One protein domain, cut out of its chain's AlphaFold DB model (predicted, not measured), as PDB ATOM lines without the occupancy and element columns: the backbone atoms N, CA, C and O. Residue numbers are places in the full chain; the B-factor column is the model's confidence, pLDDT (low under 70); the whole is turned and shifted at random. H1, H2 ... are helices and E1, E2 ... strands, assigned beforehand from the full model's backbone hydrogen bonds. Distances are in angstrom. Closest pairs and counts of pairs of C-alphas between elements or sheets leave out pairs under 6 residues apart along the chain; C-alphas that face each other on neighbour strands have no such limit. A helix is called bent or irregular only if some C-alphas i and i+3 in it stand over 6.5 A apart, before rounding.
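AT A GLANCE: This is residues 143 to 284 and 301 to 371 of the 380 residues of the protein "Nucleotidylyl transferase" of Fibularhizoctonia sp. CBS 109695 (UniProt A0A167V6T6). Two small pairs of parallel strands, E1 with E2 and E3 with E4, sit in a body of mostly short helices, with H1 and H10 next to the first pair and the crossed helices H3, H5 and H7 forming a group with H4. A long arm of two helices, H8 and H9, side by side and running opposite ways, reaches away from that body. The printed part has 213 residues, with ten named helices and four named strands in the order E1 H1 E2 H2 H3 H4 H5 H6 E3 H7 E4 H8 H9 H10, and its class is mostly helix. It is loose, with a radius of gyration of the C-alphas of 20.8 A and spans of 61 by 41 by 40 A.

IN THESE COORDINATES: E1, residues 143 to 146, begins at C-alpha 143 (153.367, 112.280, 137.718), and E2 is residues 175 to 179. H1 is residues 151 to 165, 20.4 A long, and H10 is residues 354 to 361, ending at C-alpha 361 (144.540, 110.137, 132.488). H2 is residues 180 to 183, H3 186 to 196, H4 201 to 208, H5 216 to 229 with 22.0 A, and H6 235 to 238. E3 is residues 247 to 249, H7 252 to 268 with 24.7 A, and E4 274 to 276. H8, residues 303 to 321, is 26.6 A long, and H9, residues 327 to 349, is 32.5 A long from C-alpha 327 (176.164, 137.736, 114.265). H7 is irregular, with C-alphas 253 and 256 7.2 A apart, and H5 only just, with C-alphas 225 and 228 6.6 A apart.

HOW THE PARTS SIT: E1 and E2 are parallel at 27 degrees, with N 144 and O 176 within hydrogen-bond range at 3.2 A. E1, H1 and E2 form a strand-helix-strand unit, two parallel neighbour strands with a helix between, and its crossover is right-handed; E3, H7 and E4 form another, also right-handed. The closest C-alphas of E2 and H10, Ile 177 and Met 361, are 5.2 A apart. H1 and H2 are near each other, with 5 pairs of C-alphas within 10 A. H5 is the hub: it touches H3 at a steep tilt of 62 degrees, opposite ways, closest at the C-alphas of Val 192 and Ala 227, 5.5 A. With residues 257 to 261 alone, H7 touches H5, about perpendicular at 75 degrees, closest at Ala 226 and Thr 261, C-alphas 5.6 A apart. H4 and H5 only just touch, with 3 pairs of C-alphas within 8 A, closest at Val 204 and Val 219, 6.8 A. H3 and H6 are close but not clearly touching, the C-alphas of Glu 187 and Pro 235 being 7.1 A apart. E3 and E4 are parallel at 22 degrees, with N 248 and O 274 at 2.9 A, within hydrogen-bond range. H8 and H9 are close but not clearly touching, at a shallow tilt of 8 degrees, opposite ways, closest at the C-alphas of Tyr 320 and Leu 330, 7.7 A. Every O i to N i+4 pair is within hydrogen-bond range in H3, H4, H8, H9 and H10, against 9 of 11 in H1, 5 of 10 in H5 and 8 of 13 in H7, while H2 and H6 are too short for such a pair.

THE WHOLE: The two C-alphas farthest apart, those of Gly 186 and Thr 324, are 61.6 A apart. Residues 285 to 300 are not printed, and C-alphas 284 and 301 are 28.7 A apart across this cut, which lies in the link from E4 to H8. Of the links that are printed whole, none is long. The mean pLDDT of the printed part is 73.6; 65 residues are under 70, among them residues 143 to 170, 275 to 284 and 301 to 321.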
ATOM      1  N   VAL A 143     154.680 111.709 137.433       55.66
ATOM      2  CA  VAL A 143     153.367 112.280 137.718       55.66
ATOM      3  C   VAL A 143     153.385 113.725 137.246       55.66
ATOM      4  O   VAL A 143     154.205 114.513 137.717       55.66
ATOM      5  N   VAL A 144     152.520 114.062 136.291       53.78
ATOM      6  CA  VAL A 144     152.382 115.437 135.792       53.78
ATOM      7  C   VAL A 144     151.052 115.995 136.286       53.78
ATOM      8  O   VAL A 144     150.006 115.401 136.043       53.78
ATOM      9  N   CYS A 145     151.116 117.129 136.983       50.38
ATOM     10  CA  CYS A 145     149.957 117.926 137.381       50.38
ATOM     11  C   CYS A 145     149.818 119.082 136.384       50.38
ATOM     12  O   CYS A 145     150.811 119.764 136.108       50.38
ATOM     13  N   ALA A 146     148.636 119.279 135.805       43.34
ATOM     14  CA  ALA A 146     148.353 120.386 134.893       43.34
ATOM     15  C   ALA A 146     147.343 121.343 135.549       43.34
ATOM     16  O   ALA A 146     146.226 120.920 135.829       43.34
ATOM     17  N   ASP A 147     147.730 122.613 135.766       45.12
ATOM     18  CA  ASP A 147     146.952 123.576 136.573       45.12
ATOM     19  C   ASP A 147     146.664 124.954 135.916       45.12
ATOM     20  O   ASP A 147     147.576 125.601 135.395       45.12
ATOM     21  N   LEU A 148     145.401 125.411 136.124       32.34
ATOM     22  CA  LEU A 148     144.790 126.782 136.194       32.34
ATOM     23  C   LEU A 148     144.563 127.600 134.878       32.34
ATOM     24  O   LEU A 148     145.425 127.611 134.011       32.34
ATOM     25  N   GLU A 149     143.459 128.347 134.595       32.97
ATOM     26  CA  GLU A 149     142.423 129.113 135.359       32.97
ATOM     27  C   GLU A 149     141.041 129.251 134.603       32.97
ATOM     28  O   GLU A 149     141.046 129.437 133.385       32.97
ATOM     29  N   LYS A 150     139.876 129.189 135.313       33.72
ATOM     30  CA  LYS A 150     138.413 129.163 134.902       33.72
ATOM     31  C   LYS A 150     137.735 127.827 134.452       33.72
ATOM     32  O   LYS A 150     137.988 127.372 133.349       33.72
ATOM     33  N   PRO A 151     136.712 127.285 135.152       41.50
ATOM     34  CA  PRO A 151     136.238 125.890 135.005       41.50
ATOM     35  C   PRO A 151     135.854 125.425 133.584       41.50
ATOM     36  O   PRO A 151     136.146 124.291 133.231       41.50
ATOM     37  N   GLY A 152     135.268 126.283 132.740       43.59
ATOM     38  CA  GLY A 152     134.948 125.921 131.347       43.59
ATOM     39  C   GLY A 152     136.121 126.038 130.361       43.59
ATOM     40  O   GLY A 152     136.210 125.265 129.418       43.59
ATOM     41  N   GLN A 153     137.043 126.983 130.586       46.41
ATOM     42  CA  GLN A 153     138.221 127.216 129.731       46.41
ATOM     43  C   GLN A 153     139.466 126.454 130.226       46.41
ATOM     44  O   GLN A 153     140.362 126.178 129.438       46.41
ATOM     45  N   VAL A 154     139.509 126.071 131.509       49.16
ATOM     46  CA  VAL A 154     140.582 125.291 132.159       49.16
ATOM     47  C   VAL A 154     140.623 123.902 131.616       49.16
ATOM     48  O   VAL A 154     141.705 123.433 131.299       49.16
ATOM     49  N   GLN A 155     139.468 123.247 131.526       46.72
ATOM     50  CA  GLN A 155     139.439 121.874 131.063       46.72
ATOM     51  C   GLN A 155     139.955 121.818 129.627       46.72
ATOM     52  O   GLN A 155     140.811 121.005 129.308       46.72
ATOM     53  N   GLN A 156     139.548 122.782 128.798       47.28
ATOM     54  CA  GLN A 156     140.015 122.901 127.424       47.28
ATOM     55  C   GLN A 156     141.510 123.251 127.341       47.28
ATOM     56  O   GLN A 156     142.246 122.578 126.630       47.28
ATOM     57  N   ALA A 157     141.999 124.219 128.125       47.06
ATOM     58  CA  ALA A 157     143.418 124.584 128.167       47.06
ATOM     59  C   ALA A 157     144.314 123.479 128.758       47.06
ATOM     60  O   ALA A 157     145.467 123.344 128.354       47.06
ATOM     61  N   SER A 158     143.791 122.688 129.696       45.59
ATOM     62  CA  SER A 158     144.473 121.537 130.289       45.59
ATOM     63  C   SER A 158     144.537 120.407 129.276       45.59
ATOM     64  O   SER A 158     145.626 119.917 129.012       45.59
ATOM     65  N   CYS A 159     143.429 120.075 128.608       50.53
ATOM     66  CA  CYS A 159     143.426 119.141 127.482       50.53
ATOM     67  C   CYS A 159     144.407 119.586 126.387       50.53
ATOM     68  O   CYS A 159     145.229 118.793 125.942       50.53
ATOM     69  N   GLU A 160     144.413 120.867 126.006       53.69
ATOM     70  CA  GLU A 160     145.353 121.424 125.024       53.69
ATOM     71  C   GLU A 160     146.819 121.347 125.485       53.69
ATOM     72  O   GLU A 160     147.693 120.983 124.697       53.69
ATOM     73  N   ALA A 161     147.106 121.635 126.758       57.09
ATOM     74  CA  ALA A 161     148.442 121.473 127.329       57.09
ATOM     75  C   ALA A 161     148.858 119.995 127.385       57.09
ATOM     76  O   ALA A 161     150.027 119.675 127.180       57.09
ATOM     77  N   LEU A 162     147.913 119.079 127.598       54.97
ATOM     78  CA  LEU A 162     148.142 117.637 127.542       54.97
ATOM     79  C   LEU A 162     148.434 117.168 126.115       54.97
ATOM     80  O   LEU A 162     149.334 116.348 125.935       54.97
ATOM     81  N   HIS A 163     147.783 117.749 125.099       58.44
ATOM     82  CA  HIS A 163     148.162 117.548 123.695       58.44
ATOM     83  C   HIS A 163     149.602 118.010 123.409       58.44
ATOM     84  O   HIS A 163     150.265 117.429 122.549       58.44
ATOM     85  N   ASP A 164     150.100 119.019 124.130       56.75
ATOM     86  CA  ASP A 164     151.464 119.541 123.978       56.75
ATOM     87  C   ASP A 164     152.521 118.771 124.808       56.75
ATOM     88  O   ASP A 164     153.674 118.658 124.383       56.75
ATOM     89  N   VAL A 165     152.158 118.237 125.984       55.09
ATOM     90  CA  VAL A 165     153.106 117.706 126.991       55.09
ATOM     91  C   VAL A 165     153.095 116.178 127.111       55.09
ATOM     92  O   VAL A 165     154.157 115.582 127.291       55.09
ATOM     93  N   ALA A 166     151.934 115.524 127.023       50.97
ATOM     94  CA  ALA A 166     151.793 114.102 127.364       50.97
ATOM     95  C   ALA A 166     152.603 113.125 126.475       50.97
ATOM     96  O   ALA A 166     153.182 112.187 127.017       50.97
ATOM     97  N   PRO A 167     152.717 113.302 125.144       48.50
ATOM     98  CA  PRO A 167     153.266 112.259 124.272       48.50
ATOM     99  C   PRO A 167     154.701 112.499 123.788       48.50
ATOM    100  O   PRO A 167     155.266 111.632 123.123       48.50
ATOM    101  N   THR A 168     155.309 113.652 124.075       51.19
ATOM    102  CA  THR A 168     156.632 113.989 123.522       51.19
ATOM    103  C   THR A 168     157.780 113.255 124.210       51.19
ATOM    104  O   THR A 168     158.792 112.995 123.568       51.19
ATOM    105  N   CYS A 169     157.640 112.867 125.480       56.41
ATOM    106  CA  CYS A 169     158.776 112.350 126.256       56.41
ATOM    107  C   CYS A 169     158.433 111.240 127.262       56.41
ATOM    108  O   CYS A 169     159.324 110.812 127.997       56.41
ATOM    109  N   PHE A 170     157.173 110.804 127.337       67.25
ATOM    110  CA  PHE A 170     156.699 109.985 128.450       67.25
ATOM    111  C   PHE A 170     156.178 108.621 128.005       67.25
ATOM    112  O   PHE A 170     155.347 108.503 127.105       67.25
ATOM    113  N   ASP A 171     156.671 107.580 128.674       74.44
ATOM    114  CA  ASP A 171     156.178 106.218 128.511       74.44
ATOM    115  C   ASP A 171     154.779 106.125 129.124       74.44
ATOM    116  O   ASP A 171     154.631 106.304 130.334       74.44
ATOM    117  N   ILE A 172     153.768 105.740 128.336       78.19
ATOM    118  CA  ILE A 172     152.405 105.497 128.849       78.19
ATOM    119  C   ILE A 172     152.474 104.583 130.074       78.19
ATOM    120  O   ILE A 172     151.963 104.920 131.135       78.19
ATOM    121  N   ASN A 173     153.225 103.484 129.984       79.81
ATOM    122  CA  ASN A 173     153.361 102.480 131.043       79.81
ATOM    123  C   ASN A 173     153.972 102.989 132.360       79.81
ATOM    124  O   ASN A 173     153.934 102.254 133.340       79.81
ATOM    125  N   LYS A 174     154.550 104.197 132.398       79.88
ATOM    126  CA  LYS A 174     155.230 104.759 133.579       79.88
ATOM    127  C   LYS A 174     154.786 106.176 133.926       79.88
ATOM    128  O   LYS A 174     155.334 106.773 134.849       79.88
ATOM    129  N   THR A 175     153.839 106.736 133.191       82.19
ATOM    130  CA  THR A 175     153.424 108.119 133.386       82.19
ATOM    131  C   THR A 175     151.937 108.172 133.639       82.19
ATOM    132  O   THR A 175     151.153 107.601 132.886       82.19
ATOM    133  N   PHE A 176     151.575 108.843 134.724       85.00
ATOM    134  CA  PHE A 176     150.202 109.154 135.072       85.00
ATOM    135  C   PHE A 176     150.051 110.666 135.059       85.00
ATOM    136  O   PHE A 176     150.864 111.387 135.644       85.00
ATOM    137  N   ILE A 177     149.034 111.145 134.359       84.69
ATOM    138  CA  ILE A 177     148.763 112.568 134.246       84.69
ATOM    139  C   ILE A 177     147.341 112.783 134.709       84.69
ATOM    140  O   ILE A 177     146.451 112.077 134.260       84.69
ATOM    141  N   PHE A 178     147.114 113.741 135.593       84.31
ATOM    142  CA  PHE A 178     145.772 114.004 136.081       84.31
ATOM    143  C   PHE A 178     145.473 115.495 136.085       84.31
ATOM    144  O   PHE A 178     146.368 116.334 136.205       84.31
ATOM    145  N   SER A 179     144.189 115.798 135.922       82.75
ATOM    146  CA  SER A 179     143.627 117.117 136.177       82.75
ATOM    147  C   SER A 179     143.215 117.177 137.640       82.75
ATOM    148  O   SER A 179     142.552 116.257 138.131       82.75
ATOM    149  N   ASP A 180     143.579 118.255 138.328       83.94
ATOM    150  CA  ASP A 180     143.179 118.483 139.715       83.94
ATOM    151  C   ASP A 180     141.659 118.408 139.877       83.94
ATOM    152  O   ASP A 180     141.174 117.791 140.820       83.94
ATOM    153  N   CYS A 181     140.890 118.974 138.944       81.12
ATOM    154  CA  CYS A 181     139.429 118.971 139.016       81.12
ATOM    155  C   CYS A 181     138.821 117.568 138.885       81.12
ATOM    156  O   CYS A 181     137.832 117.280 139.556       81.12
ATOM    157  N   ASP A 182     139.416 116.706 138.059       82.44
ATOM    158  CA  ASP A 182     138.875 115.372 137.773       82.44
ATOM    159  C   ASP A 182     139.340 114.327 138.793       82.44
ATOM    160  O   ASP A 182     138.636 113.356 139.069       82.44
ATOM    161  N   TYR A 183     140.534 114.512 139.361       86.12
ATOM    162  CA  TYR A 183     141.156 113.549 140.269       86.12
ATOM    163  C   TYR A 183     140.983 113.905 141.755       86.12
ATOM    164  O   TYR A 183     141.311 113.099 142.632       86.12
ATOM    165  N   MET A 184     140.444 115.088 142.071       87.06
ATOM    166  CA  MET A 184     140.183 115.495 143.452       87.06
ATOM    167  C   MET A 184     139.192 114.546 144.137       87.06
ATOM    168  O   MET A 184     138.003 114.511 143.830       87.06
ATOM    169  N   GLY A 185     139.672 113.807 145.133       87.25
ATOM    170  CA  GLY A 185     138.857 112.873 145.903       87.25
ATOM    171  C   GLY A 185     139.705 111.826 146.613       87.25
ATOM    172  O   GLY A 185     140.935 111.889 146.605       87.25
ATOM    173  N   GLY A 186     139.050 110.863 147.266       89.38
ATOM    174  CA  GLY A 186     139.715 109.697 147.858       89.38
ATOM    175  C   GLY A 186     140.902 110.039 148.774       89.38
ATOM    176  O   GLY A 186     140.798 110.882 149.666       89.38
ATOM    177  N   GLU A 187     142.034 109.360 148.564       90.19
ATOM    178  CA  GLU A 187     143.261 109.576 149.345       90.19
ATOM    179  C   GLU A 187     143.961 110.906 149.043       90.19
ATOM    180  O   GLU A 187     144.557 111.490 149.952       90.19
ATOM    181  N   LEU A 188     143.842 111.433 147.817       90.81
ATOM    182  CA  LEU A 188     144.407 112.738 147.477       90.81
ATOM    183  C   LEU A 188     143.808 113.819 148.383       90.81
ATOM    184  O   LEU A 188     144.544 114.531 149.067       90.81
ATOM    185  N   TYR A 189     142.476 113.880 148.487       93.00
ATOM    186  CA  TYR A 189     141.811 114.871 149.337       93.00
ATOM    187  C   TYR A 189     142.092 114.657 150.837       93.00
ATOM    188  O   TYR A 189     142.248 115.621 151.591       93.00
ATOM    189  N   ARG A 190     142.242 113.400 151.287       92.75
ATOM    190  CA  ARG A 190     142.663 113.099 152.671       92.75
ATOM    191  C   ARG A 190     144.029 113.705 152.979       92.75
ATOM    192  O   ARG A 190     144.220 114.260 154.063       92.75
ATOM    193  N   ASN A 191     144.969 113.634 152.041       92.00
ATOM    194  CA  ASN A 191     146.272 114.267 152.197       92.00
ATOM    195  C   ASN A 191     146.201 115.789 152.109       92.00
ATOM    196  O   ASN A 191     146.802 116.443 152.958       92.00
ATOM    197  N   VAL A 192     145.416 116.354 151.190       93.69
ATOM    198  CA  VAL A 192     145.158 117.806 151.138       93.69
ATOM    199  C   VAL A 192     144.666 118.313 152.499       93.69
ATOM    200  O   VAL A 192     145.230 119.258 153.043       93.69
ATOM    201  N   SER A 193     143.703 117.626 153.119       94.12
ATOM    202  CA  SER A 193     143.188 117.971 154.452       94.12
ATOM    203  C   SER A 193     144.238 117.822 155.569       94.12
ATOM    204  O   SER A 193     144.341 118.662 156.468       94.12
ATOM    205  N   ARG A 194     145.076 116.776 155.521       93.44
ATOM    206  CA  ARG A 194     146.186 116.604 156.478       93.44
ATOM    207  C   ARG A 194     147.206 117.731 156.365       93.44
ATOM    208  O   ARG A 194     147.678 118.203 157.394       93.44
ATOM    209  N   ILE A 195     147.543 118.138 155.144       93.19
ATOM    210  CA  ILE A 195     148.500 119.206 154.843       93.19
ATOM    211  C   ILE A 195     147.917 120.552 155.266       93.19
ATOM    212  O   ILE A 195     148.585 121.291 155.988       93.19
ATOM    213  N   SER A 196     146.667 120.846 154.903       93.12
ATOM    214  CA  SER A 196     146.015 122.116 155.235       93.12
ATOM    215  C   SER A 196     145.927 122.352 156.740       93.12
ATOM    216  O   SER A 196     146.153 123.468 157.198       93.12
ATOM    217  N   ARG A 197     145.742 121.296 157.542       94.25
ATOM    218  CA  ARG A 197     145.780 121.396 159.011       94.25
ATOM    219  C   ARG A 197     147.162 121.748 159.582       94.25
ATOM    220  O   ARG A 197     147.247 122.238 160.704       94.25
ATOM    221  N   GLN A 198     148.249 121.476 158.861       92.88
ATOM    222  CA  GLN A 198     149.625 121.733 159.320       92.88
ATOM    223  C   GLN A 198     150.169 123.105 158.912       92.88
ATOM    224  O   GLN A 198     151.259 123.486 159.366       92.88
ATOM    225  N   VAL A 199     149.434 123.809 158.050       90.88
ATOM    226  CA  VAL A 199     149.830 125.067 157.424       90.88
ATOM    227  C   VAL A 199     148.971 126.191 157.974       90.88
ATOM    228  O   VAL A 199     147.751 126.179 157.835       90.88
ATOM    229  N   SER A 200     149.601 127.185 158.596       91.81
ATOM    230  CA  SER A 200     148.879 128.373 159.048       91.81
ATOM    231  C   SER A 200     148.775 129.416 157.940       91.81
ATOM    232  O   SER A 200     149.652 129.538 157.080       91.81
ATOM    233  N   TYR A 201     147.726 130.236 158.000       90.44
ATOM    234  CA  TYR A 201     147.551 131.347 157.066       90.44
ATOM    235  C   TYR A 201     148.760 132.298 157.063       90.44
ATOM    236  O   TYR A 201     149.233 132.685 156.000       90.44
ATOM    237  N   ASN A 202     149.350 132.581 158.231       91.94
ATOM    238  CA  ASN A 202     150.546 133.425 158.343       91.94
ATOM    239  C   ASN A 202     151.763 132.841 157.604       91.94
ATOM    240  O   ASN A 202     152.539 133.592 157.016       91.94
ATOM    241  N   GLN A 203     151.928 131.513 157.597       90.12
ATOM    242  CA  GLN A 203     153.009 130.857 156.853       90.12
ATOM    243  C   GLN A 203     152.827 131.025 155.343       90.12
ATOM    244  O   GLN A 203     153.775 131.373 154.639       90.12
ATOM    245  N   VAL A 204     151.605 130.823 154.850       90.25
ATOM    246  CA  VAL A 204     151.263 130.957 153.426       90.25
ATOM    247  C   VAL A 204     151.369 132.417 152.983       90.25
ATOM    248  O   VAL A 204     151.988 132.704 151.959       90.25
ATOM    249  N   LYS A 205     150.892 133.351 153.812       90.88
ATOM    250  CA  LYS A 205     151.037 134.801 153.628       90.88
ATOM    251  C   LYS A 205     152.503 135.214 153.494       90.88
ATOM    252  O   LYS A 205     152.862 135.904 152.548       90.88
ATOM    253  N   SER A 206     153.366 134.734 154.393       90.75
ATOM    254  CA  SER A 206     154.800 135.052 154.373       90.75
ATOM    255  C   SER A 206     155.557 134.408 153.208       90.75
ATOM    256  O   SER A 206     156.563 134.961 152.776       90.75
ATOM    257  N   THR A 207     155.125 133.237 152.736       88.00
ATOM    258  CA  THR A 207     155.852 132.465 151.713       88.00
ATOM    259  C   THR A 207     155.481 132.903 150.296       88.00
ATOM    260  O   THR A 207     156.352 133.002 149.437       88.00
ATOM    261  N   PHE A 208     154.198 133.187 150.057       87.56
ATOM    262  CA  PHE A 208     153.662 133.495 148.725       87.56
ATOM    263  C   PHE A 208     153.227 134.954 148.559       87.56
ATOM    264  O   PHE A 208     152.915 135.369 147.446       87.56
ATOM    265  N   GLY A 209     153.223 135.745 149.636       88.94
ATOM    266  CA  GLY A 209     152.873 137.165 149.586       88.94
ATOM    267  C   GLY A 209     151.376 137.438 149.437       88.94
ATOM    268  O   GLY A 209     151.008 138.475 148.892       88.94
ATOM    269  N   PHE A 210     150.514 136.519 149.887       89.50
ATOM    270  CA  PHE A 210     149.064 136.718 149.834       89.50
ATOM    271  C   PHE A 210     148.602 137.881 150.717       89.50
ATOM    272  O   PHE A 210     149.256 138.276 151.684       89.50
ATOM    273  N   THR A 211     147.440 138.423 150.387       90.88
ATOM    274  CA  THR A 211     146.780 139.484 151.146       90.88
ATOM    275  C   THR A 211     145.439 139.003 151.677       90.88
ATOM    276  O   THR A 211     144.881 138.029 151.184       90.88
ATOM    277  N   ASP A 212     144.887 139.710 152.663       89.69
ATOM    278  CA  ASP A 212     143.591 139.345 153.258       89.69
ATOM    279  C   ASP A 212     142.414 139.572 152.282       89.69
ATOM    280  O   ASP A 212     141.301 139.126 152.537       89.69
ATOM    281  N   SER A 213     142.679 140.222 151.142       92.06
ATOM    282  CA  SER A 213     141.750 140.390 150.021       92.06
ATOM    283  C   SER A 213     141.777 139.224 149.023       92.06
ATOM    284  O   SER A 213     140.927 139.165 148.133       92.06
ATOM    285  N   ASP A 214     142.756 138.317 149.107       89.50
ATOM    286  CA  ASP A 214     142.820 137.153 148.227       89.50
ATOM    287  C   ASP A 214     141.760 136.114 148.605       89.50
ATOM    288  O   ASP A 214     141.442 135.891 149.771       89.50
ATOM    289  N   ASN A 215     141.212 135.437 147.594       90.25
ATOM    290  CA  ASN A 215     140.214 134.406 147.840       90.25
ATOM    291  C   ASN A 215     140.819 133.193 148.570       90.25
ATOM    292  O   ASN A 215     141.981 132.828 148.371       90.25
ATOM    293  N   ILE A 216     139.982 132.514 149.358       90.12
ATOM    294  CA  ILE A 216     140.370 131.321 150.127       90.12
ATOM    295  C   ILE A 216     140.923 130.192 149.245       90.12
ATOM    296  O   ILE A 216     141.756 129.409 149.699       90.12
ATOM    297  N   GLY A 217     140.500 130.133 147.977       88.38
ATOM    298  CA  GLY A 217     140.961 129.145 147.007       88.38
ATOM    299  C   GLY A 217     142.451 129.282 146.709       88.38
ATOM    300  O   GLY A 217     143.166 128.289 146.771       88.38
ATOM    301  N   LYS A 218     142.950 130.504 146.484       86.56
ATOM    302  CA  LYS A 218     144.376 130.780 146.235       86.56
ATOM    303  C   LYS A 218     145.268 130.341 147.395       86.56
ATOM    304  O   LYS A 218     146.323 129.756 147.184       86.56
ATOM    305  N   VAL A 219     144.827 130.607 148.622       88.81
ATOM    306  CA  VAL A 219     145.558 130.226 149.837       88.81
ATOM    307  C   VAL A 219     145.581 128.704 149.977       88.81
ATOM    308  O   VAL A 219     146.642 128.105 150.166       88.81
ATOM    309  N   HIS A 220     144.414 128.072 149.845       91.12
ATOM    310  CA  HIS A 220     144.262 126.628 149.984       91.12
ATOM    311  C   HIS A 220     144.954 125.846 148.858       91.12
ATOM    312  O   HIS A 220     145.422 124.734 149.092       91.12
ATOM    313  N   PHE A 221     145.099 126.428 147.665       89.81
ATOM    314  CA  PHE A 221     145.745 125.794 146.512       89.81
ATOM    315  C   PHE A 221     147.178 125.324 146.803       89.81
ATOM    316  O   PHE A 221     147.595 124.268 146.336       89.81
ATOM    317  N   THR A 222     147.898 126.025 147.683       89.19
ATOM    318  CA  THR A 222     149.235 125.611 148.148       89.19
ATOM    319  C   THR A 222     149.269 124.187 148.713       89.19
ATOM    320  O   THR A 222     150.279 123.493 148.602       89.19
ATOM    321  N   THR A 223     148.158 123.729 149.292       91.44
ATOM    322  CA  THR A 223     148.018 122.390 149.875       91.44
ATOM    323  C   THR A 223     147.685 121.330 148.830       91.44
ATOM    324  O   THR A 223     148.112 120.184 148.974       91.44
ATOM    325  N   ILE A 224     146.986 121.724 147.761       90.88
ATOM    326  CA  ILE A 224     146.663 120.862 146.622       90.88
ATOM    327  C   ILE A 224     147.952 120.508 145.886       90.88
ATOM    328  O   ILE A 224     148.268 119.332 145.765       90.88
ATOM    329  N   GLN A 225     148.778 121.505 145.559       89.06
ATOM    330  CA  GLN A 225     150.059 121.287 144.879       89.06
ATOM    331  C   GLN A 225     151.071 120.477 145.720       89.06
ATOM    332  O   GLN A 225     151.940 119.789 145.183       89.06
ATOM    333  N   ALA A 226     150.965 120.526 147.050       89.12
ATOM    334  CA  ALA A 226     151.812 119.747 147.950       89.12
ATOM    335  C   ALA A 226     151.423 118.258 148.000       89.12
ATOM    336  O   ALA A 226     152.294 117.398 148.153       89.12
ATOM    337  N   ALA A 227     150.133 117.931 147.870       91.19
ATOM    338  CA  ALA A 227     149.622 116.579 148.088       91.19
ATOM    339  C   ALA A 227     150.217 115.503 147.149       91.19
ATOM    340  O   ALA A 227     150.561 114.431 147.658       91.19
ATOM    341  N   PRO A 228     150.442 115.748 145.841       90.38
ATOM    342  CA  PRO A 228     151.068 114.782 144.932       90.38
ATOM    343  C   PRO A 228     152.513 114.413 145.294       90.38
ATOM    344  O   PRO A 228     153.029 113.411 144.807       90.38
ATOM    345  N   SER A 229     153.164 115.181 146.175       89.00
ATOM    346  CA  SER A 229     154.512 114.866 146.668       89.00
ATOM    347  C   SER A 229     154.540 113.631 147.576       89.00
ATOM    348  O   SER A 229     155.612 113.086 147.843       89.00
ATOM    349  N   PHE A 230     153.378 113.190 148.069       89.56
ATOM    350  CA  PHE A 230     153.247 112.025 148.935       89.56
ATOM    351  C   PHE A 230     152.636 110.850 148.172       89.56
ATOM    352  O   PHE A 230     151.565 110.953 147.578       89.56
ATOM    353  N   SER A 231     153.311 109.703 148.220       88.38
ATOM    354  CA  SER A 231     152.953 108.488 147.471       88.38
ATOM    355  C   SER A 231     151.562 107.948 147.809       88.38
ATOM    356  O   SER A 231     150.851 107.465 146.930       88.38
ATOM    357  N   ASN A 232     151.118 108.109 149.052       88.81
ATOM    358  CA  ASN A 232     149.782 107.702 149.479       88.81
ATOM    359  C   ASN A 232     148.647 108.538 148.854       88.81
ATOM    360  O   ASN A 232     147.502 108.113 148.937       88.81
ATOM    361  N   SER A 233     148.932 109.671 148.200       89.25
ATOM    362  CA  SER A 233     147.937 110.418 147.411       89.25
ATOM    363  C   SER A 233     147.506 109.680 146.141       89.25
ATOM    364  O   SER A 233     146.451 109.983 145.591       89.25
ATOM    365  N   LEU A 234     148.310 108.719 145.672       88.56
ATOM    366  CA  LEU A 234     148.111 108.000 144.411       88.56
ATOM    367  C   LEU A 234     148.021 106.487 144.672       88.56
ATOM    368  O   LEU A 234     148.928 105.726 144.312       88.56
ATOM    369  N   PRO A 235     146.928 106.016 145.299       86.75
ATOM    370  CA  PRO A 235     146.841 104.639 145.773       86.75
ATOM    371  C   PRO A 235     146.775 103.596 144.651       86.75
ATOM    372  O   PRO A 235     147.208 102.462 144.814       86.75
ATOM    373  N   HIS A 236     146.287 103.975 143.473       84.06
ATOM    374  CA  HIS A 236     146.257 103.100 142.300       84.06
ATOM    375  C   HIS A 236     147.661 102.780 141.743       84.06
ATOM    376  O   HIS A 236     147.843 101.740 141.111       84.06
ATOM    377  N   ILE A 237     148.658 103.632 142.023       84.50
ATOM    378  CA  ILE A 237     150.058 103.456 141.598       84.50
ATOM    379  C   ILE A 237     150.890 102.860 142.734       84.50
ATOM    380  O   ILE A 237     151.622 101.890 142.549       84.50
ATOM    381  N   PHE A 238     150.777 103.440 143.930       83.06
ATOM    382  CA  PHE A 238     151.649 103.135 145.068       83.06
ATOM    383  C   PHE A 238     150.952 102.337 146.184       83.06
ATOM    384  O   PHE A 238     151.529 102.113 147.252       83.06
ATOM    385  N   GLY A 239     149.714 101.889 145.959       78.69
ATOM    386  CA  GLY A 239     148.914 101.147 146.933       78.69
ATOM    387  C   GLY A 239     148.493 102.029 148.107       78.69
ATOM    388  O   GLY A 239     147.595 102.848 148.007       78.69
ATOM    389  N   GLY A 240     149.148 101.866 149.250       77.94
ATOM    390  CA  GLY A 240     148.973 102.730 150.425       77.94
ATOM    391  C   GLY A 240     150.302 103.114 151.067       77.94
ATOM    392  O   GLY A 240     150.331 103.585 152.203       77.94
ATOM    393  N   ALA A 241     151.414 102.861 150.373       80.56
ATOM    394  CA  ALA A 241     152.737 103.109 150.910       80.56
ATOM    395  C   ALA A 241     152.976 104.618 151.025       80.56
ATOM    396  O   ALA A 241     152.843 105.351 150.050       80.56
ATOM    397  N   SER A 242     153.360 105.076 152.215       82.12
ATOM    398  CA  SER A 242     153.756 106.466 152.475       82.12
ATOM    399  C   SER A 242     155.274 106.654 152.530       82.12
ATOM    400  O   SER A 242     155.751 107.764 152.733       82.12
ATOM    401  N   THR A 243     156.048 105.576 152.384       82.94
ATOM    402  CA  THR A 243     157.510 105.570 152.567       82.94
ATOM    403  C   THR A 243     158.277 105.905 151.286       82.94
ATOM    404  O   THR A 243     159.481 106.141 151.337       82.94
ATOM    405  N   ILE A 244     157.605 105.930 150.134       83.25
ATOM    406  CA  ILE A 244     158.260 106.129 148.838       83.25
ATOM    407  C   ILE A 244     158.607 107.618 148.681       83.25
ATOM    408  O   ILE A 244     157.689 108.445 148.741       83.25
ATOM    409  N   PRO A 245     159.894 107.971 148.492       84.50
ATOM    410  CA  PRO A 245     160.308 109.351 148.276       84.50
ATOM    411  C   PRO A 245     159.897 109.845 146.882       84.50
ATOM    412  O   PRO A 245     159.839 109.075 145.926       84.50
ATOM    413  N   CYS A 246     159.652 111.150 146.769       84.00
ATOM    414  CA  CYS A 246     159.311 111.822 145.515       84.00
ATOM    415  C   CYS A 246     160.486 112.687 145.033       84.00
ATOM    416  O   CYS A 246     161.131 113.361 145.841       84.00
ATOM    417  N   LEU A 247     160.750 112.681 143.724       84.69
ATOM    418  CA  LEU A 247     161.677 113.594 143.054       84.69
ATOM    419  C   LEU A 247     160.871 114.596 142.229       84.69
ATOM    420  O   LEU A 247     160.072 114.195 141.386       84.69
ATOM    421  N   ILE A 248     161.120 115.886 142.442       82.38
ATOM    422  CA  ILE A 248     160.355 116.961 141.815       82.38
ATOM    423  C   ILE A 248     161.283 117.779 140.909       82.38
ATOM    424  O   ILE A 248     162.055 118.613 141.401       82.38
ATOM    425  N   PRO A 249     161.246 117.544 139.585       78.44
ATOM    426  CA  PRO A 249     161.922 118.395 138.622       78.44
ATOM    427  C   PRO A 249     161.067 119.640 138.377       78.44
ATOM    428  O   PRO A 249     160.048 119.588 137.692       78.44
ATOM    429  N   CYS A 250     161.478 120.783 138.922       75.00
ATOM    430  CA  CYS A 250     160.759 122.034 138.710       75.00
ATOM    431  C   CYS A 250     161.704 123.213 138.464       75.00
ATOM    432  O   CYS A 250     162.885 123.208 138.818       75.00
ATOM    433  N   ALA A 251     161.163 124.264 137.848       72.94
ATOM    434  CA  ALA A 251     161.849 125.545 137.783       72.94
ATOM    435  C   ALA A 251     161.919 126.184 139.180       72.94
ATOM    436  O   ALA A 251     161.087 125.915 140.046       72.94
ATOM    437  N   ILE A 252     162.879 127.091 139.372       74.81
ATOM    438  CA  ILE A 252     163.116 127.770 140.656       74.81
ATOM    439  C   ILE A 252     161.900 128.547 141.186       74.81
ATOM    440  O   ILE A 252     161.781 128.764 142.382       74.81
ATOM    441  N   ASP A 253     160.970 128.937 140.313       76.69
ATOM    442  CA  ASP A 253     159.758 129.669 140.705       76.69
ATOM    443  C   ASP A 253     158.756 128.817 141.496       76.69
ATOM    444  O   ASP A 253     157.886 129.362 142.163       76.69
ATOM    445  N   GLN A 254     158.883 127.489 141.432       78.69
ATOM    446  CA  GLN A 254     158.029 126.544 142.157       78.69
ATOM    447  C   GLN A 254     158.634 126.116 143.505       78.69
ATOM    448  O   GLN A 254     157.971 125.463 144.306       78.69
ATOM    449  N   ASP A 255     159.881 126.516 143.783       80.62
ATOM    450  CA  ASP A 255     160.603 126.228 145.028       80.62
ATOM    451  C   ASP A 255     159.801 126.591 146.302       80.62
ATOM    452  O   ASP A 255     159.784 125.776 147.225       80.62
ATOM    453  N   PRO A 256     159.052 127.718 146.375       86.56
ATOM    454  CA  PRO A 256     158.274 128.047 147.574       86.56
ATOM    455  C   PRO A 256     157.235 126.981 147.965       86.56
ATOM    456  O   PRO A 256     157.075 126.697 149.154       86.56
ATOM    457  N   TYR A 257     156.582 126.331 146.992       86.94
ATOM    458  CA  TYR A 257     155.613 125.255 147.251       86.94
ATOM    459  C   TYR A 257     156.274 124.024 147.868       86.94
ATOM    460  O   TYR A 257     155.800 123.479 148.869       86.94
ATOM    461  N   PHE A 258     157.406 123.597 147.316       87.50
ATOM    462  CA  PHE A 258     158.061 122.369 147.758       87.50
ATOM    463  C   PHE A 258     158.917 122.563 149.010       87.50
ATOM    464  O   PHE A 258     159.048 121.629 149.799       87.50
ATOM    465  N   ARG A 259     159.399 123.785 149.273       87.44
ATOM    466  CA  ARG A 259     159.965 124.148 150.582       87.44
ATOM    467  C   ARG A 259     158.932 124.030 151.691       87.44
ATOM    468  O   ARG A 259     159.195 123.374 152.695       87.44
ATOM    469  N   LEU A 260     157.742 124.592 151.478       88.94
ATOM    470  CA  LEU A 260     156.638 124.450 152.422       88.94
ATOM    471  C   LEU A 260     156.271 122.965 152.613       88.94
ATOM    472  O   LEU A 260     156.116 122.494 153.738       88.94
ATOM    473  N   THR A 261     156.217 122.202 151.518       89.56
ATOM    474  CA  THR A 261     155.934 120.756 151.543       89.56
ATOM    475  C   THR A 261     156.980 119.969 152.340       89.56
ATOM    476  O   THR A 261     156.627 119.073 153.107       89.56
ATOM    477  N   HIS A 262     158.261 120.317 152.220       89.44
ATOM    478  CA  HIS A 262     159.354 119.687 152.960       89.44
ATOM    479  C   HIS A 262     159.224 119.871 154.486       89.44
ATOM    480  O   HIS A 262     159.456 118.931 155.257       89.44
ATOM    481  N   ASP A 263     158.802 121.055 154.934       88.06
ATOM    482  CA  ASP A 263     158.571 121.327 156.357       88.06
ATOM    483  C   ASP A 263     157.361 120.548 156.894       88.06
ATOM    484  O   ASP A 263     157.399 119.996 157.997       88.06
ATOM    485  N   ILE A 264     156.306 120.427 156.085       90.12
ATOM    486  CA  ILE A 264     155.095 119.664 156.421       90.12
ATOM    487  C   ILE A 264     155.370 118.158 156.452       90.12
ATOM    488  O   ILE A 264     154.872 117.471 157.346       90.12
ATOM    489  N   ALA A 265     156.193 117.643 155.535       90.50
ATOM    490  CA  ALA A 265     156.557 116.226 155.471       90.50
ATOM    491  C   ALA A 265     157.131 115.734 156.809       90.50
ATOM    492  O   ALA A 265     156.746 114.676 157.308       90.50
ATOM    493  N   SER A 266     157.967 116.560 157.447       88.94
ATOM    494  CA  SER A 266     158.548 116.269 158.766       88.94
ATOM    495  C   SER A 266     157.475 116.133 159.855       88.94
ATOM    496  O   SER A 266     157.563 115.242 160.699       88.94
ATOM    497  N   LYS A 267     156.435 116.979 159.822       90.44
ATOM    498  CA  LYS A 267     155.314 116.941 160.779       90.44
ATOM    499  C   LYS A 267     154.401 115.734 160.558       90.44
ATOM    500  O   LYS A 267     153.911 115.151 161.521       90.44
ATOM    501  N   LEU A 268     154.180 115.356 159.297       88.69
ATOM    502  CA  LEU A 268     153.331 114.224 158.905       88.69
ATOM    503  C   LEU A 268     154.057 112.868 158.931       88.69
ATOM    504  O   LEU A 268     153.423 111.843 158.691       88.69
ATOM    505  N   LYS A 269     155.356 112.847 159.265       89.69
ATOM    506  CA  LYS A 269     156.224 111.653 159.247       89.69
ATOM    507  C   LYS A 269     156.310 110.994 157.862       89.69
ATOM    508  O   LYS A 269     156.392 109.772 157.754       89.69
ATOM    509  N   TYR A 270     156.304 111.808 156.812       89.31
ATOM    510  CA  TYR A 270     156.495 111.378 155.428       89.31
ATOM    511  C   TYR A 270     157.927 111.660 154.954       89.31
ATOM    512  O   TYR A 270     158.592 112.551 155.498       89.31
ATOM    513  N   PRO A 271     158.433 110.912 153.954       87.31
ATOM    514  CA  PRO A 271     159.717 111.209 153.344       87.31
ATOM    515  C   PRO A 271     159.682 112.605 152.723       87.31
ATOM    516  O   PRO A 271     158.696 113.029 152.121       87.31
ATOM    517  N   LYS A 272     160.784 113.328 152.888       87.19
ATOM    518  CA  LYS A 272     160.950 114.665 152.328       87.19
ATOM    519  C   LYS A 272     161.111 114.571 150.808       87.19
ATOM    520  O   LYS A 272     161.931 113.765 150.363       87.19
ATOM    521  N   PRO A 273     160.381 115.377 150.016       85.00
ATOM    522  CA  PRO A 273     160.579 115.404 148.574       85.00
ATOM    523  C   PRO A 273     161.973 115.950 148.237       85.00
ATOM    524  O   PRO A 273     162.445 116.908 148.854       85.00
ATOM    525  N   ALA A 274     162.634 115.337 147.257       80.56
ATOM    526  CA  ALA A 274     163.899 115.812 146.714       80.56
ATOM    527  C   ALA A 274     163.623 116.845 145.613       80.56
ATOM    528  O   ALA A 274     162.945 116.549 144.628       80.56
ATOM    529  N   LEU A 275     164.153 118.059 145.774       63.41
ATOM    530  CA  LEU A 275     164.005 119.131 144.794       63.41
ATOM    531  C   LEU A 275     165.217 119.172 143.857       63.41
ATOM    532  O   LEU A 275     166.340 119.406 144.308       63.41
ATOM    533  N   GLN A 276     164.991 119.004 142.555       54.34
ATOM    534  CA  GLN A 276     166.030 119.139 141.531       54.34
ATOM    535  C   GLN A 276     165.749 120.394 140.696       54.34
ATOM    536  O   GLN A 276     165.023 120.344 139.705       54.34
ATOM    537  N   GLY A 277     166.316 121.532 141.103       43.81
ATOM    538  CA  GLY A 277     166.163 122.808 140.400       43.81
ATOM    539  C   GLY A 277     167.486 123.331 139.822       43.81
ATOM    540  O   GLY A 277     168.530 123.200 140.469       43.81
ATOM    541  N   PRO A 278     167.495 123.964 138.634       31.25
ATOM    542  CA  PRO A 278     168.623 124.793 138.223       31.25
ATOM    543  C   PRO A 278     168.746 125.981 139.191       31.25
ATOM    544  O   PRO A 278     167.772 126.691 139.430       31.25
ATOM    545  N   GLN A 279     169.948 126.235 139.728       31.52
ATOM    546  CA  GLN A 279     170.216 127.322 140.696       31.52
ATOM    547  C   GLN A 279     169.921 128.737 140.157       31.52
ATOM    548  O   GLN A 279     170.038 129.724 140.876       31.52
ATOM    549  N   THR A 280     169.547 128.860 138.885       24.06
ATOM    550  CA  THR A 280     169.203 130.122 138.243       24.06
ATOM    551  C   THR A 280     167.959 129.947 137.380       24.06
ATOM    552  O   THR A 280     167.895 129.096 136.493       24.06
ATOM    553  N   LYS A 281     166.964 130.815 137.602       25.62
ATOM    554  CA  LYS A 281     165.978 131.178 136.573       25.62
ATOM    555  C   LYS A 281     166.780 131.597 135.340       25.62
ATOM    556  O   LYS A 281     167.797 132.262 135.527       25.62
ATOM    557  N   ILE A 282     166.375 131.268 134.109       29.31
ATOM    558  CA  ILE A 282     167.092 131.758 132.914       29.31
ATOM    559  C   ILE A 282     166.989 133.293 132.858       29.31
ATOM    560  O   ILE A 282     166.070 133.891 132.301       29.31
ATOM    561  N   ARG A 283     167.985 133.904 133.492       30.34
ATOM    562  CA  ARG A 283     168.608 135.197 133.286       30.34
ATOM    563  C   ARG A 283     170.095 134.917 133.514       30.34
ATOM    564  O   ARG A 283     170.547 134.874 134.648       30.34
ATOM    565  N   ARG A 284     170.833 134.726 132.413       22.44
ATOM    566  CA  ARG A 284     172.304 134.608 132.351       22.44
ATOM    567  C   ARG A 284     172.883 133.319 132.947       22.44
ATOM    568  O   ARG A 284     173.209 133.244 134.122       22.44
ATOM    569  N   CYS A 301     164.905 109.295 119.410       36.19
ATOM    570  CA  CYS A 301     164.236 110.522 118.976       36.19
ATOM    571  C   CYS A 301     164.409 111.749 119.884       36.19
ATOM    572  O   CYS A 301     164.436 112.851 119.360       36.19
ATOM    573  N   HIS A 302     164.584 111.628 121.206       39.66
ATOM    574  CA  HIS A 302     164.578 112.819 122.089       39.66
ATOM    575  C   HIS A 302     165.856 113.006 122.911       39.66
ATOM    576  O   HIS A 302     166.383 114.118 122.979       39.66
ATOM    577  N   GLY A 303     166.428 111.926 123.454       39.59
ATOM    578  CA  GLY A 303     167.742 111.982 124.108       39.59
ATOM    579  C   GLY A 303     168.857 112.340 123.121       39.59
ATOM    580  O   GLY A 303     169.740 113.131 123.446       39.59
ATOM    581  N   ALA A 304     168.758 111.834 121.888       41.03
ATOM    582  CA  ALA A 304     169.669 112.185 120.807       41.03
ATOM    583  C   ALA A 304     169.503 113.646 120.377       41.03
ATOM    584  O   ALA A 304     170.513 114.308 120.201       41.03
ATOM    585  N   ILE A 305     168.274 114.181 120.283       45.88
ATOM    586  CA  ILE A 305     168.050 115.593 119.927       45.88
ATOM    587  C   ILE A 305     168.572 116.518 121.022       45.88
ATOM    588  O   ILE A 305     169.269 117.467 120.699       45.88
ATOM    589  N   ALA A 306     168.301 116.255 122.303       45.06
ATOM    590  CA  ALA A 306     168.811 117.091 123.392       45.06
ATOM    591  C   ALA A 306     170.345 117.035 123.486       45.06
ATOM    592  O   ALA A 306     170.996 118.074 123.604       45.06
ATOM    593  N   ALA A 307     170.941 115.844 123.370       46.62
ATOM    594  CA  ALA A 307     172.391 115.686 123.331       46.62
ATOM    595  C   ALA A 307     173.004 116.354 122.091       46.62
ATOM    596  O   ALA A 307     174.017 117.042 122.204       46.62
ATOM    597  N   TRP A 308     172.364 116.214 120.929       56.00
ATOM    598  CA  TRP A 308     172.747 116.865 119.679       56.00
ATOM    599  C   TRP A 308     172.630 118.384 119.777       56.00
ATOM    600  O   TRP A 308     173.547 119.079 119.364       56.00
ATOM    601  N   LEU A 309     171.574 118.910 120.404       58.66
ATOM    602  CA  LEU A 309     171.369 120.338 120.639       58.66
ATOM    603  C   LEU A 309     172.459 120.902 121.549       58.66
ATOM    604  O   LEU A 309     172.977 121.979 121.280       58.66
ATOM    605  N   VAL A 310     172.829 120.171 122.607       57.03
ATOM    606  CA  VAL A 310     173.906 120.550 123.535       57.03
ATOM    607  C   VAL A 310     175.264 120.511 122.835       57.03
ATOM    608  O   VAL A 310     176.009 121.484 122.910       57.03
ATOM    609  N   LEU A 311     175.574 119.432 122.112       58.72
ATOM    610  CA  LEU A 311     176.796 119.302 121.310       58.72
ATOM    611  C   LEU A 311     176.891 120.405 120.251       58.72
ATOM    612  O   LEU A 311     177.933 121.043 120.109       58.72
ATOM    613  N   TRP A 312     175.790 120.682 119.560       68.44
ATOM    614  CA  TRP A 312     175.696 121.734 118.559       68.44
ATOM    615  C   TRP A 312     175.850 123.124 119.181       68.44
ATOM    616  O   TRP A 312     176.640 123.917 118.678       68.44
ATOM    617  N   LEU A 313     175.193 123.410 120.315       64.81
ATOM    618  CA  LEU A 313     175.388 124.665 121.049       64.81
ATOM    619  C   LEU A 313     176.853 124.828 121.459       64.81
ATOM    620  O   LEU A 313     177.404 125.914 121.313       64.81
ATOM    621  N   CYS A 314     177.502 123.768 121.945       63.88
ATOM    622  CA  CYS A 314     178.918 123.799 122.296       63.88
ATOM    623  C   CYS A 314     179.808 124.112 121.082       63.88
ATOM    624  O   CYS A 314     180.739 124.908 121.209       63.88
ATOM    625  N   CYS A 315     179.518 123.537 119.913       61.97
ATOM    626  CA  CYS A 315     180.231 123.843 118.671       61.97
ATOM    627  C   CYS A 315     179.999 125.290 118.217       61.97
ATOM    628  O   CYS A 315     180.957 126.003 117.940       61.97
ATOM    629  N   VAL A 316     178.754 125.768 118.236       67.56
ATOM    630  CA  VAL A 316     178.405 127.140 117.837       67.56
ATOM    631  C   VAL A 316     178.999 128.174 118.790       67.56
ATOM    632  O   VAL A 316     179.511 129.199 118.346       67.56
ATOM    633  N   VAL A 317     178.996 127.903 120.097       66.94
ATOM    634  CA  VAL A 317     179.664 128.753 121.092       66.94
ATOM    635  C   VAL A 317     181.171 128.780 120.842       66.94
ATOM    636  O   VAL A 317     181.767 129.850 120.945       66.94
ATOM    637  N   ARG A 318     181.795 127.655 120.466       65.81
ATOM    638  CA  ARG A 318     183.221 127.616 120.103       65.81
ATOM    639  C   ARG A 318     183.527 128.422 118.841       65.81
ATOM    640  O   ARG A 318     184.433 129.245 118.881       65.81
ATOM    641  N   GLU A 319     182.759 128.242 117.771       67.00
ATOM    642  CA  GLU A 319     182.928 128.969 116.502       67.00
ATOM    643  C   GLU A 319     182.694 130.482 116.667       67.00
ATOM    644  O   GLU A 319     183.454 131.297 116.141       67.00
ATOM    645  N   TYR A 320     181.682 130.875 117.451       64.62
ATOM    646  CA  TYR A 320     181.419 132.279 117.778       64.62
ATOM    647  C   TYR A 320     182.507 132.884 118.676       64.62
ATOM    648  O   TYR A 320     182.924 134.018 118.454       64.62
ATOM    649  N   SER A 321     183.012 132.130 119.662       66.00
ATOM    650  CA  SER A 321     184.115 132.593 120.525       66.00
ATOM    651  C   SER A 321     185.441 132.721 119.773       66.00
ATOM    652  O   SER A 321     186.304 133.478 120.203       66.00
ATOM    653  N   ALA A 322     185.601 131.995 118.666       72.75
ATOM    654  CA  ALA A 322     186.760 132.069 117.785       72.75
ATOM    655  C   ALA A 322     186.659 133.196 116.736       72.75
ATOM    656  O   ALA A 322     187.498 133.268 115.847       72.75
ATOM    657  N   GLU A 323     185.617 134.039 116.798       66.69
ATOM    658  CA  GLU A 323     185.334 135.140 115.856       66.69
ATOM    659  C   GLU A 323     185.142 134.716 114.385       66.69
ATOM    660  O   GLU A 323     185.013 135.553 113.497       66.69
ATOM    661  N   THR A 324     185.021 133.413 114.127       70.69
ATOM    662  CA  THR A 324     184.802 132.846 112.782       70.69
ATOM    663  C   THR A 324     183.362 132.976 112.270       70.69
ATOM    664  O   THR A 324     183.088 132.678 111.110       70.69
ATOM    665  N   LEU A 325     182.425 133.423 113.118       71.00
ATOM    666  CA  LEU A 325     180.994 133.526 112.817       71.00
ATOM    667  C   LEU A 325     180.478 134.954 113.009       71.00
ATOM    668  O   LEU A 325     180.516 135.503 114.112       71.00
ATOM    669  N   LEU A 326     179.885 135.520 111.956       75.19
ATOM    670  CA  LEU A 326     179.165 136.790 112.050       75.19
ATOM    671  C   LEU A 326     177.852 136.627 112.828       75.19
ATOM    672  O   LEU A 326     177.187 135.591 112.789       75.19
ATOM    673  N   THR A 327     177.417 137.700 113.487       71.19
ATOM    674  CA  THR A 327     176.164 137.736 114.265       71.19
ATOM    675  C   THR A 327     174.932 137.424 113.416       71.19
ATOM    676  O   THR A 327     174.013 136.767 113.901       71.19
ATOM    677  N   GLY A 328     174.918 137.834 112.142       72.88
ATOM    678  CA  GLY A 328     173.868 137.468 111.187       72.88
ATOM    679  C   GLY A 328     173.828 135.965 110.900       72.88
ATOM    680  O   GLY A 328     172.767 135.354 110.974       72.88
ATOM    681  N   GLN A 329     174.987 135.340 110.677       73.25
ATOM    682  CA  GLN A 329     175.090 133.899 110.415       73.25
ATOM    683  C   GLN A 329     174.722 133.058 111.641       73.25
ATOM    684  O   GLN A 329     174.070 132.024 111.505       73.25
ATOM    685  N   LEU A 330     175.070 133.522 112.845       75.00
ATOM    686  CA  LEU A 330     174.647 132.904 114.101       75.00
ATOM    687  C   LEU A 330     173.119 132.903 114.238       75.00
ATOM    688  O   LEU A 330     172.531 131.872 114.558       75.00
ATOM    689  N   LYS A 331     172.468 134.040 113.954       74.06
ATOM    690  CA  LYS A 331     171.003 134.142 113.973       74.06
ATOM    691  C   LYS A 331     170.364 133.172 112.981       74.06
ATOM    692  O   LYS A 331     169.429 132.476 113.361       74.06
ATOM    693  N   THR A 332     170.898 133.065 111.764       75.56
ATOM    694  CA  THR A 332     170.409 132.119 110.749       75.56
ATOM    695  C   THR A 332     170.596 130.663 111.180       75.56
ATOM    696  O   THR A 332     169.655 129.877 111.084       75.56
ATOM    697  N   LYS A 333     171.766 130.301 111.729       76.38
ATOM    698  CA  LYS A 333     172.031 128.957 112.275       76.38
ATOM    699  C   LYS A 333     171.062 128.611 113.417       76.38
ATOM    700  O   LYS A 333     170.476 127.532 113.418       76.38
ATOM    701  N   CYS A 334     170.849 129.530 114.363       72.31
ATOM    702  CA  CYS A 334     169.900 129.340 115.465       72.31
ATOM    703  C   CYS A 334     168.447 129.250 114.983       72.31
ATOM    704  O   CYS A 334     167.698 128.413 115.481       72.31
ATOM    705  N   ALA A 335     168.048 130.081 114.017       74.69
ATOM    706  CA  ALA A 335     166.708 130.047 113.443       74.69
ATOM    707  C   ALA A 335     166.439 128.720 112.720       74.69
ATOM    708  O   ALA A 335     165.386 128.126 112.930       74.69
ATOM    709  N   GLY A 336     167.403 128.219 111.939       75.25
ATOM    710  CA  GLY A 336     167.290 126.926 111.259       75.25
ATOM    711  C   GLY A 336     167.110 125.764 112.239       75.25
ATOM    712  O   GLY A 336     166.214 124.943 112.072       75.25
ATOM    713  N   LEU A 337     167.895 125.740 113.316       74.69
ATOM    714  CA  LEU A 337     167.780 124.727 114.366       74.69
ATOM    715  C   LEU A 337     166.430 124.788 115.097       74.69
ATOM    716  O   LEU A 337     165.800 123.756 115.325       74.69
ATOM    717  N   LEU A 338     165.963 125.995 115.434       75.88
ATOM    718  CA  LEU A 338     164.654 126.169 116.062       75.88
ATOM    719  C   LEU A 338     163.531 125.725 115.116       75.88
ATOM    720  O   LEU A 338     162.571 125.106 115.561       75.88
ATOM    721  N   GLN A 339     163.663 125.991 113.815       75.88
ATOM    722  CA  GLN A 339     162.686 125.576 112.815       75.88
ATOM    723  C   GLN A 339     162.606 124.048 112.697       75.88
ATOM    724  O   GLN A 339     161.502 123.509 112.648       75.88
ATOM    725  N   VAL A 340     163.742 123.341 112.717       75.69
ATOM    726  CA  VAL A 340     163.780 121.864 112.761       75.69
ATOM    727  C   VAL A 340     163.097 121.340 114.027       75.69
ATOM    728  O   VAL A 340     162.286 120.421 113.964       75.69
ATOM    729  N   PHE A 341     163.350 121.963 115.180       72.50
ATOM    730  CA  PHE A 341     162.698 121.571 116.429       72.50
ATOM    731  C   PHE A 341     161.175 121.798 116.400       72.50
ATOM    732  O   PHE A 341     160.405 120.934 116.808       72.50
ATOM    733  N   VAL A 342     160.727 122.948 115.888       75.69
ATOM    734  CA  VAL A 342     159.300 123.305 115.814       75.69
ATOM    735  C   VAL A 342     158.551 122.440 114.805       75.69
ATOM    736  O   VAL A 342     157.428 122.026 115.079       75.69
ATOM    737  N   THR A 343     159.147 122.158 113.645       76.06
ATOM    738  CA  THR A 343     158.547 121.271 112.632       76.06
ATOM    739  C   THR A 343     158.377 119.862 113.180       76.06
ATOM    740  O   THR A 343     157.266 119.339 113.147       76.06
ATOM    741  N   TYR A 344     159.416 119.321 113.815       71.62
ATOM    742  CA  TYR A 344     159.340 118.045 114.512       71.62
ATOM    743  C   TYR A 344     158.226 118.049 115.578       71.62
ATOM    744  O   TYR A 344     157.348 117.192 115.561       71.62
ATOM    745  N   PHE A 345     158.172 119.058 116.455       70.25
ATOM    746  CA  PHE A 345     157.117 119.150 117.474       70.25
ATOM    747  C   PHE A 345     155.701 119.174 116.868       70.25
ATOM    748  O   PHE A 345     154.792 118.529 117.388       70.25
ATOM    749  N   ARG A 346     155.507 119.871 115.741       74.00
ATOM    750  CA  ARG A 346     154.215 119.945 115.038       74.00
ATOM    751  C   ARG A 346     153.791 118.608 114.437       74.00
ATOM    752  O   ARG A 346     152.644 118.207 114.616       74.00
ATOM    753  N   GLU A 347     154.701 117.914 113.758       76.19
ATOM    754  CA  GLU A 347     154.431 116.589 113.184       76.19
ATOM    755  C   GLU A 347     154.055 115.568 114.260       76.19
ATOM    756  O   GLU A 347     153.210 114.702 114.039       76.19
ATOM    757  N   TRP A 348     154.658 115.676 115.443       68.94
ATOM    758  CA  TRP A 348     154.334 114.810 116.570       68.94
ATOM    759  C   TRP A 348     153.025 115.179 117.247       68.94
ATOM    760  O   TRP A 348     152.248 114.272 117.538       68.94
ATOM    761  N   LYS A 349     152.734 116.475 117.417       70.00
ATOM    762  CA  LYS A 349     151.436 116.946 117.916       70.00
ATOM    763  C   LYS A 349     150.281 116.424 117.055       70.00
ATOM    764  O   LYS A 349     149.257 116.020 117.591       70.00
ATOM    765  N   ALA A 350     150.472 116.340 115.738       77.50
ATOM    766  CA  ALA A 350     149.478 115.773 114.826       77.50
ATOM    767  C   ALA A 350     149.215 114.264 115.038       77.50
ATOM    768  O   ALA A 350     148.151 113.774 114.677       77.50
ATOM    769  N   LYS A 351     150.154 113.513 115.632       75.81
ATOM    770  CA  LYS A 351     150.019 112.066 115.919       75.81
ATOM    771  C   LYS A 351     149.363 111.772 117.275       75.81
ATOM    772  O   LYS A 351     149.238 110.598 117.661       75.81
ATOM    773  N   VAL A 352     149.024 112.812 118.034       71.25
ATOM    774  CA  VAL A 352     148.397 112.702 119.351       71.25
ATOM    775  C   VAL A 352     146.900 112.559 119.155       71.25
ATOM    776  O   VAL A 352     146.232 113.511 118.768       71.25
ATOM    777  N   THR A 353     146.382 111.366 119.426       78.81
ATOM    778  CA  THR A 353     144.940 111.122 119.439       78.81
ATOM    779  C   THR A 353     144.383 111.347 120.841       78.81
ATOM    780  O   THR A 353     145.105 111.214 121.837       78.81
ATOM    781  N   GLU A 354     143.098 111.681 120.928       77.06
ATOM    782  CA  GLU A 354     142.401 111.836 122.209       77.06
ATOM    783  C   GLU A 354     142.424 110.536 123.025       77.06
ATOM    784  O   GLU A 354     142.565 110.588 124.246       77.06
ATOM    785  N   GLU A 355     142.418 109.361 122.376       82.00
ATOM    786  CA  GLU A 355     142.505 108.080 123.094       82.00
ATOM    787  C   GLU A 355     143.840 107.922 123.828       82.00
ATOM    788  O   GLU A 355     143.877 107.403 124.943       82.00
ATOM    789  N   LYS A 356     144.949 108.401 123.243       77.31
ATOM    790  CA  LYS A 356     146.257 108.371 123.916       77.31
ATOM    791  C   LYS A 356     146.255 109.246 125.162       77.31
ATOM    792  O   LYS A 356     146.799 108.834 126.181       77.31
ATOM    793  N   ILE A 357     145.652 110.433 125.092       77.00
ATOM    794  CA  ILE A 357     145.548 111.342 126.243       77.00
ATOM    795  C   ILE A 357     144.661 110.726 127.319       77.00
ATOM    796  O   ILE A 357     145.060 110.680 128.481       77.00
ATOM    797  N   SER A 358     143.516 110.173 126.924       81.12
ATOM    798  CA  SER A 358     142.627 109.450 127.830       81.12
ATOM    799  C   SER A 358     143.358 108.298 128.536       81.12
ATOM    800  O   SER A 358     143.258 108.165 129.753       81.12
ATOM    801  N   ALA A 359     144.210 107.551 127.826       82.56
ATOM    802  CA  ALA A 359     145.021 106.484 128.417       82.56
ATOM    803  C   ALA A 359     146.065 106.981 129.444       82.56
ATOM    804  O   ALA A 359     146.404 106.253 130.385       82.56
ATOM    805  N   PHE A 360     146.583 108.207 129.302       81.56
ATOM    806  CA  PHE A 360     147.453 108.825 130.313       81.56
ATOM    807  C   PHE A 360     146.685 109.262 131.567       81.56
ATOM    808  O   PHE A 360     147.269 109.223 132.653       81.56
ATOM    809  N   MET A 361     145.414 109.646 131.412       81.75
ATOM    810  CA  MET A 361     144.540 110.137 132.488       81.75
ATOM    811  C   MET A 361     143.727 109.055 133.198       81.75
ATOM    812  O   MET A 361     143.119 109.317 134.235       81.75
ATOM    813  N   ASP A 362     143.719 107.832 132.673       83.94
ATOM    814  CA  ASP A 362     142.989 106.721 133.268       83.94
ATOM    815  C   ASP A 362     143.553 106.335 134.649       83.94
ATOM    816  O   ASP A 362     144.636 105.758 134.775       83.94
ATOM    817  N   SER A 363     142.775 106.636 135.691       78.12
ATOM    818  CA  SER A 363     143.092 106.333 137.092       78.12
ATOM    819  C   SER A 363     142.899 104.860 137.470       78.12
ATOM    820  O   SER A 363     143.363 104.428 138.528       78.12
ATOM    821  N   THR A 364     142.237 104.064 136.625       81.25
ATOM    822  CA  THR A 364     142.051 102.622 136.850       81.25
ATOM    823  C   THR A 364     143.268 101.806 136.414       81.25
ATOM    824  O   THR A 364     143.444 100.650 136.822       81.25
ATOM    825  N   ARG A 365     144.156 102.417 135.621       81.19
ATOM    826  CA  ARG A 365     145.347 101.778 135.078       81.19
ATOM    827  C   ARG A 365     146.388 101.520 136.164       81.19
ATOM    828  O   ARG A 365     146.854 102.423 136.854       81.19
ATOM    829  N   LYS A 366     146.824 100.262 136.264       76.38
ATOM    830  CA  LYS A 366     147.903  99.859 137.173       76.38
ATOM    831  C   LYS A 366     149.256 100.109 136.520       76.38
ATOM    832  O   LYS A 366     149.619  99.436 135.557       76.38
ATOM    833  N   ILE A 367     150.010 101.053 137.068       79.88
ATOM    834  CA  ILE A 367     151.412 101.282 136.716       79.88
ATOM    835  C   ILE A 367     152.254 100.455 137.691       79.88
ATOM    836  O   ILE A 367     152.271 100.788 138.874       79.88
ATOM    837  N   PRO A 368     152.914  99.364 137.258       68.50
ATOM    838  CA  PRO A 368     153.687  98.529 138.167       68.50
ATOM    839  C   PRO A 368     154.906  99.312 138.681       68.50
ATOM    840  O   PRO A 368     155.781  99.666 137.884       68.50
ATOM    841  N   PRO A 369     155.011  99.582 139.995       64.56
ATOM    842  CA  PRO A 369     156.185 100.242 140.538       64.56
ATOM    843  C   PRO A 369     157.364  99.259 140.535       64.56
ATOM    844  O   PRO A 369     157.344  98.237 141.220       64.56
ATOM    845  N   SER A 370     158.413  99.544 139.760       57.84
ATOM    846  CA  SER A 370     159.642  98.746 139.804       57.84
ATOM    847  C   SER A 370     160.560  99.262 140.911       57.84
ATOM    848  O   SER A 370     161.273 100.245 140.722       57.84
ATOM    849  N   PHE A 371     160.573  98.587 142.059       58.41
ATOM    850  CA  PHE A 371     161.476  98.884 143.179       58.41
ATOM    851  C   PHE A 371     162.834  98.174 143.047       58.41
ATOM    852  O   PHE A 371     163.383  97.674 144.031       58.41
TER     853      PHE A 371